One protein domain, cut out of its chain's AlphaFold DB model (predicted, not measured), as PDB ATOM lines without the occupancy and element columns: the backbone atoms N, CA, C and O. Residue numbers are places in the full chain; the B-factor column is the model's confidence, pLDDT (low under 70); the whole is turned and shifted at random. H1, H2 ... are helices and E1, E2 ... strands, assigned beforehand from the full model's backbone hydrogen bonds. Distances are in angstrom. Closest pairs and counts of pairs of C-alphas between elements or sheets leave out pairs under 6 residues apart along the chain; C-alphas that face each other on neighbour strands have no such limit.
ATOM      1  N   ASP A  37      45.500  -1.354  18.797       88.81
ATOM      2  CA  ASP A  37      45.564   0.081  19.036       88.81
ATOM      3  C   ASP A  37      44.216   0.602  19.557       88.81
ATOM      4  O   ASP A  37      43.156   0.246  19.029       88.81
ATOM      5  N   PRO A  38      44.226   1.435  20.612       90.38
ATOM      6  CA  PRO A  38      43.007   2.020  21.138       90.38
ATOM      7  C   PRO A  38      42.444   3.062  20.171       90.38
ATOM      8  O   PRO A  38      43.175   3.880  19.616       90.38
ATOM      9  N   ILE A  39      41.119   3.105  20.063       92.31
ATOM     10  CA  ILE A  39      40.391   4.191  19.413       92.31
ATOM     11  C   ILE A  39      40.550   5.446  20.274       92.31
ATOM     12  O   ILE A  39      40.242   5.437  21.471       92.31
ATOM     13  N   VAL A  40      41.045   6.522  19.669       93.19
ATOM     14  CA  VAL A  40      41.294   7.795  20.347       93.19
ATOM     15  C   VAL A  40      40.211   8.800  19.968       93.19
ATOM     16  O   VAL A  40      39.941   9.003  18.791       93.19
ATOM     17  N   PHE A  41      39.617   9.439  20.972       94.19
ATOM     18  CA  PHE A  41      38.671  10.542  20.826       94.19
ATOM     19  C   PHE A  41      39.361  11.854  21.193       94.19
ATOM     20  O   PHE A  41      40.031  11.927  22.230       94.19
ATOM     21  N   GLU A  42      39.180  12.890  20.378       90.94
ATOM     22  CA  GLU A  42      39.752  14.217  20.626       90.94
ATOM     23  C   GLU A  42      39.008  14.919  21.760       90.94
ATOM     24  O   GLU A  42      39.613  15.541  22.629       90.94
ATOM     25  N   ASN A  43      37.683  14.766  21.777       90.88
ATOM     26  CA  ASN A  43      36.802  15.481  22.686       90.88
ATOM     27  C   ASN A  43      35.858  14.540  23.436       90.88
ATOM     28  O   ASN A  43      35.417  13.504  22.934       90.88
ATOM     29  N   VAL A  44      35.434  14.969  24.627       91.38
ATOM     30  CA  VAL A  44      34.389  14.279  25.403       91.38
ATOM     31  C   VAL A  44      33.068  14.200  24.620       91.38
ATOM     32  O   VAL A  44      32.316  13.237  24.761       91.38
ATOM     33  N   THR A  45      32.780  15.194  23.778       92.44
ATOM     34  CA  THR A  45      31.562  15.250  22.954       92.44
ATOM     35  C   THR A  45      31.509  14.131  21.914       92.44
ATOM     36  O   THR A  45      30.464  13.503  21.759       92.44
ATOM     37  N   GLU A  46      32.630  13.822  21.262       93.31
ATOM     38  CA  GLU A  46      32.721  12.716  20.294       93.31
ATOM     39  C   GLU A  46      32.479  11.373  20.981       93.31
ATOM     40  O   GLU A  46      31.677  10.560  20.520       93.31
ATOM     41  N   PHE A  47      33.094  11.175  22.150       93.56
ATOM     42  CA  PHE A  47      32.859   9.979  22.952       93.56
ATOM     43  C   PHE A  47      31.383   9.835  23.354       93.56
ATOM     44  O   PHE A  47      30.835   8.735  23.306       93.56
ATOM     45  N   LYS A  48      30.708  10.935  23.714       92.69
ATOM     46  CA  LYS A  48      29.270  10.923  24.034       92.69
ATOM     47  C   LYS A  48      28.417  10.494  22.839       92.69
ATOM     48  O   LYS A  48      27.493   9.706  23.021       92.69
ATOM     49  N   GLN A  49      28.724  10.980  21.636       95.06
ATOM     50  CA  GLN A  49      28.024  10.575  20.413       95.06
ATOM     51  C   GLN A  49      28.249   9.089  20.110       95.06
ATOM     52  O   GLN A  49      27.295   8.357  19.854       95.06
ATOM     53  N   TYR A  50      29.492   8.615  20.231       94.06
ATOM     54  CA  TYR A  50      29.828   7.205  20.035       94.06
ATOM     55  C   TYR A  50      29.131   6.290  21.053       94.06
ATOM     56  O   TYR A  50      28.615   5.232  20.689       94.06
ATOM     57  N   LEU A  51      29.069   6.709  22.320       92.75
ATOM     58  CA  LEU A  51      28.356   5.997  23.379       92.75
ATOM     59  C   LEU A  51      26.848   5.923  23.101       92.75
ATOM     60  O   LEU A  51      26.237   4.904  23.404       92.75
ATOM     61  N   ALA A  52      26.252   6.974  22.532       93.06
ATOM     62  CA  ALA A  52      24.836   6.976  22.171       93.06
ATOM     63  C   ALA A  52      24.525   5.984  21.037       93.06
ATOM     64  O   ALA A  52      23.489   5.325  21.080       93.06
ATOM     65  N   LEU A  53      25.435   5.841  20.068       95.12
ATOM     66  CA  LEU A  53      25.301   4.910  18.944       95.12
ATOM     67  C   LEU A  53      25.536   3.446  19.352       95.12
ATOM     68  O   LEU A  53      24.801   2.568  18.916       95.12
ATOM     69  N   ASN A  54      26.525   3.181  20.214       93.81
ATOM     70  CA  ASN A  54      26.986   1.823  20.552       93.81
ATOM     71  C   ASN A  54      26.675   1.422  22.003       93.81
ATOM     72  O   ASN A  54      27.417   0.662  22.634       93.81
ATOM     73  N   LYS A  55      25.593   1.966  22.566       90.88
ATOM     74  CA  LYS A  55      25.278   1.861  23.996       90.88
ATOM     75  C   LYS A  55      25.230   0.416  24.495       90.88
ATOM     76  O   LYS A  55      25.831   0.103  25.521       90.88
ATOM     77  N   GLU A  56      24.557  -0.466  23.761       91.19
ATOM     78  CA  GLU A  56      24.370  -1.862  24.169       91.19
ATOM     79  C   GLU A  56      25.682  -2.648  24.243       91.19
ATOM     80  O   GLU A  56      25.872  -3.462  25.148       91.19
ATOM     81  N   GLU A  57      26.600  -2.415  23.305       91.31
ATOM     82  CA  GLU A  57      27.906  -3.077  23.304       91.31
ATOM     83  C   GLU A  57      28.780  -2.553  24.442       91.31
ATOM     84  O   GLU A  57      29.386  -3.321  25.193       91.31
ATOM     85  N   MET A  58      28.784  -1.234  24.627       90.94
ATOM     86  CA  MET A  58      29.561  -0.555  25.660       90.94
ATOM     87  C   MET A  58      29.119  -0.961  27.074       90.94
ATOM     88  O   MET A  58      29.957  -1.188  27.952       90.94
ATOM     89  N   GLU A  59      27.814  -1.114  27.309       90.44
ATOM     90  CA  GLU A  59      27.268  -1.545  28.603       90.44
ATOM     91  C   GLU A  59      27.571  -3.019  28.926       90.44
ATOM     92  O   GLU A  59      27.692  -3.379  30.103       90.44
ATOM     93  N   LYS A  60      27.811  -3.870  27.924       93.06
ATOM     94  CA  LYS A  60      28.237  -5.267  28.138       93.06
ATOM     95  C   LYS A  60      29.720  -5.386  28.507       93.06
ATOM     96  O   LYS A  60      30.112  -6.324  29.197       93.06
ATOM     97  N   MET A  61      30.561  -4.444  28.080       93.19
ATOM     98  CA  MET A  61      32.013  -4.507  28.285       93.19
ATOM     99  C   MET A  61      32.460  -4.058  29.679       93.19
ATOM    100  O   MET A  61      31.959  -3.082  30.227       93.19
ATOM    101  N   SER A  62      33.470  -4.716  30.256       93.12
ATOM    102  CA  SER A  62      34.043  -4.267  31.532       93.12
ATOM    103  C   SER A  62      34.716  -2.896  31.392       93.12
ATOM    104  O   SER A  62      35.239  -2.546  30.334       93.12
ATOM    105  N   THR A  63      34.764  -2.119  32.477       93.06
ATOM    106  CA  THR A  63      35.469  -0.822  32.495       93.06
ATOM    107  C   THR A  63      36.940  -0.960  32.119       93.06
ATOM    108  O   THR A  63      37.480  -0.089  31.445       93.06
ATOM    109  N   LEU A  64      37.590  -2.059  32.511       92.06
ATOM    110  CA  LEU A  64      38.963  -2.349  32.109       92.06
ATOM    111  C   LEU A  64      39.078  -2.481  30.587       92.06
ATOM    112  O   LEU A  64      39.923  -1.823  29.989       92.06
ATOM    113  N   LYS A  65      38.194  -3.271  29.962       92.00
ATOM    114  CA  LYS A  65      38.177  -3.465  28.507       92.00
ATOM    115  C   LYS A  65      37.888  -2.156  27.771       92.00
ATOM    116  O   LYS A  65      38.596  -1.830  26.824       92.00
ATOM    117  N   LEU A  66      36.938  -1.367  28.274       93.94
ATOM    118  CA  LEU A  66      36.633  -0.035  27.749       93.94
ATOM    119  C   LEU A  66      37.865   0.881  27.776       93.94
ATOM    120  O   LEU A  66      38.190   1.486  26.767       93.94
ATOM    121  N   ASN A  67      38.601   0.944  28.889       92.69
ATOM    122  CA  ASN A  67      39.812   1.772  28.979       92.69
ATOM    123  C   ASN A  67      40.995   1.240  28.149       92.69
ATOM    124  O   ASN A  67      41.939   1.985  27.896       92.69
ATOM    125  N   MET A  68      40.986  -0.041  27.769       90.88
ATOM    126  CA  MET A  68      41.978  -0.600  26.847       90.88
ATOM    127  C   MET A  68      41.648  -0.267  25.394       90.88
ATOM    128  O   MET A  68      42.561   0.023  24.633       90.88
ATOM    129  N   GLN A  69      40.370  -0.316  25.014       92.25
ATOM    130  CA  GLN A  69      39.929  -0.078  23.638       92.25
ATOM    131  C   GLN A  69      39.738   1.398  23.307       92.25
ATOM    132  O   GLN A  69      39.875   1.769  22.149       92.25
ATOM    133  N   TYR A  70      39.421   2.232  24.295       93.38
ATOM    134  CA  TYR A  70      39.034   3.619  24.079       93.38
ATOM    135  C   TYR A  70      39.879   4.556  24.936       93.38
ATOM    136  O   TYR A  70      39.998   4.384  26.153       93.38
ATOM    137  N   LYS A  71      40.432   5.590  24.305       92.94
ATOM    138  CA  LYS A  71      41.128   6.692  24.970       92.94
ATOM    139  C   LYS A  71      40.478   8.012  24.611       92.94
ATOM    140  O   LYS A  71      40.166   8.260  23.459       92.94
ATOM    141  N   ILE A  72      40.312   8.874  25.603       92.94
ATOM    142  CA  ILE A  72      39.747  10.210  25.426       92.94
ATOM    143  C   ILE A  72      40.853  11.198  25.777       92.94
ATOM    144  O   ILE A  72      41.451  11.097  26.856       92.94
ATOM    145  N   LYS A  73      41.168  12.119  24.865       87.81
ATOM    146  CA  LYS A  73      42.145  13.176  25.136       87.81
ATOM    147  C   LYS A  73      41.640  14.089  26.258       87.81
ATOM    148  O   LYS A  73      40.447  14.181  26.523       87.81
ATOM    149  N   GLY A  74      42.573  14.696  26.990       82.19
ATOM    150  CA  GLY A  74      42.258  15.454  28.209       82.19
ATOM    151  C   GLY A  74      42.267  14.623  29.498       82.19
ATOM    152  O   GLY A  74      41.752  15.061  30.514       82.19
ATOM    153  N   GLY A  75      42.852  13.419  29.491       85.88
ATOM    154  CA  GLY A  75      43.106  12.668  30.730       85.88
ATOM    155  C   GLY A  75      41.874  12.006  31.350       85.88
ATOM    156  O   GLY A  75      41.889  11.650  32.530       85.88
ATOM    157  N   TYR A  76      40.805  11.815  30.584       91.69
ATOM    158  CA  TYR A  76      39.607  11.129  31.057       91.69
ATOM    159  C   TYR A  76      39.786   9.606  31.031       91.69
ATOM    160  O   TYR A  76      40.315   9.029  30.081       91.69
ATOM    161  N   ARG A  77      39.289   8.932  32.070       91.62
ATOM    162  CA  ARG A  77      39.117   7.477  32.122       91.62
ATOM    163  C   ARG A  77      37.654   7.101  32.199       91.62
ATOM    164  O   ARG A  77      36.870   7.730  32.909       91.62
ATOM    165  N   ILE A  78      37.314   6.016  31.520       93.69
ATOM    166  CA  ILE A  78      35.972   5.455  31.538       93.69
ATOM    167  C   ILE A  78      35.772   4.731  32.871       93.69
ATOM    168  O   ILE A  78      36.563   3.876  33.271       93.69
ATOM    169  N   THR A  79      34.708   5.072  33.577       93.62
ATOM    170  CA  THR A  79      34.300   4.450  34.834       93.62
ATOM    171  C   THR A  79      32.829   4.053  34.766       93.62
ATOM    172  O   THR A  79      32.128   4.354  33.800       93.62
ATOM    173  N   ARG A  80      32.355   3.359  35.798       93.81
ATOM    174  CA  ARG A  80      30.934   3.100  36.002       93.81
ATOM    175  C   ARG A  80      30.495   3.672  37.332       93.81
ATOM    176  O   ARG A  80      31.111   3.394  38.359       93.81
ATOM    177  N   LEU A  81      29.417   4.440  37.307       92.75
ATOM    178  CA  LEU A  81      28.770   4.969  38.495       92.75
ATOM    179  C   LEU A  81      27.303   4.542  38.458       92.75
ATOM    180  O   LEU A  81      26.604   4.819  37.489       92.75
ATOM    181  N   LYS A  82      26.845   3.821  39.490       89.62
ATOM    182  CA  LYS A  82      25.465   3.297  39.574       89.62
ATOM    183  C   LYS A  82      25.028   2.510  38.320       89.62
ATOM    184  O   LYS A  82      23.902   2.637  37.857       89.62
ATOM    185  N   GLY A  83      25.941   1.725  37.746       87.12
ATOM    186  CA  GLY A  83      25.684   0.920  36.545       87.12
ATOM    187  C   GLY A  83      25.776   1.677  35.216       87.12
ATOM    188  O   GLY A  83      25.833   1.033  34.176       87.12
ATOM    189  N   GLN A  84      25.879   3.008  35.228       90.75
ATOM    190  CA  GLN A  84      26.002   3.822  34.018       90.75
ATOM    191  C   GLN A  84      27.460   4.148  33.707       90.75
ATOM    192  O   GLN A  84      28.276   4.349  34.611       90.75
ATOM    193  N   ILE A  85      27.792   4.217  32.417       93.31
ATOM    194  CA  ILE A  85      29.115   4.634  31.952       93.31
ATOM    195  C   ILE A  85      29.296   6.124  32.245       93.31
ATOM    196  O   ILE A  85      28.445   6.953  31.939       93.31
ATOM    197  N   SER A  86      30.413   6.466  32.873       92.75
ATOM    198  CA  SER A  86      30.766   7.834  33.243       92.75
ATOM    199  C   SER A  86      32.242   8.080  32.962       92.75
ATOM    200  O   SER A  86      33.019   7.139  32.813       92.75
ATOM    201  N   LEU A  87      32.644   9.346  32.910       92.69
ATOM    202  CA  LEU A  87      34.043   9.730  32.757       92.69
ATOM    203  C   LEU A  87      34.579  10.277  34.071       92.69
ATOM    204  O   LEU A  87      33.910  11.045  34.758       92.69
ATOM    205  N   ARG A  88      35.796   9.871  34.418       90.88
ATOM    206  CA  ARG A  88      36.543  10.377  35.563       90.88
ATOM    207  C   ARG A  88      37.843  10.978  35.066       90.88
ATOM    208  O   ARG A  88      38.607  10.296  34.391       90.88
ATOM    209  N   LEU A  89      38.120  12.212  35.462       89.50
ATOM    210  CA  LEU A  89      39.397  12.842  35.170       89.50
ATOM    211  C   LEU A  89      40.519  12.198  35.992       89.50
ATOM    212  O   LEU A  89      40.355  11.907  37.186       89.50
ATOM    213  N   TRP A  90      41.653  11.937  35.352       82.75
ATOM    214  CA  TRP A  90      42.805  11.355  36.018       82.75
ATOM    215  C   TRP A  90      43.492  12.407  36.914       82.75
ATOM    216  O   TRP A  90      43.564  13.581  36.550       82.75
TER     217      TRP A  90
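What this domain is: This is residues 37 to 90 of the 132 residues of an uncharacterized protein of Streblomastix strix (UniProt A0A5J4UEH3). Three short helices and two small two-stranded sheets close up into a rounded body: the hairpin of E3 and E4 makes one side and H1 lies along the opposite side, with H2 at one end between them and the parallel pair E1 and E2 at the other. H3 leads straight into E2 and packs on E3 of the hairpin. The printed part has 54 residues, with three named helices and four named strands that follow each other along the chain as E1, H1, H2, H3, E2, E3, E4, and its class is mixed, helices and strands. It is compact, with a radius of gyration of the C-alphas of 10.1 A, and the C-alphas span 24 by 22 by 21 A.

Where its parts are: Start at C-alpha 39, at (40.391, 4.191, 19.413), where E1 begins; it covers residues 39 to 41. Next comes H1, residues 44 to 53, 14.6 A from first to last C-alpha; find its first C-alpha at (34.389, 14.279, 25.403). H2 is residues 55 to 60, 8.8 A long, and H3 is residues 63 to 69, 9.9 A long. E2, residues 70 to 72, follows with no residue between. E3 takes residues 76 to 81 over 14.5 A, and E4 takes residues 84 to 89 over 16.2 A, ending at C-alpha 89, (39.397, 12.842, 35.170).

How they stand to each other: Look first at E1 and E2, parallel neighbours at 21 degrees, with N 41 and O 71 2.8 A apart, within hydrogen-bond range. With H1, H2 and H3 between them along the chain they form a strand-helix-strand unit, two parallel neighbour strands with helices between. The closest C-alphas of H1 and E2 are those of Val 44 and Ile 72, 6.7 A apart. H1 and H2 are close but not clearly touching, with Leu 51 and Met 58 the closest C-alphas at 7.0 A; their lines are about perpendicular at 87 degrees. H2 and H3 are also close but not clearly touching, their closest C-alphas, Met 58 and Leu 66, being 7.4 A apart. The closest C-alphas of H3 and E3 are those of Thr 63 and Thr 79, 5.9 A apart. E3 and E4 are a hairpin, antiparallel at 142 degrees; check N 79 and O 86, 2.8 A apart, within hydrogen-bond range. H1 and E3 are only just apart, at 8.3 A. In H1, H2 and H3 every O i to N i+4 pair is within hydrogen-bond range.

The domain as a whole: The two C-alphas farthest apart are those of Asp 37 and Lys 82, 28.9 A. The printed part has no cut, and the links between its elements are tight. Its mean pLDDT is 91.7, and no printed residue of this model is under 70.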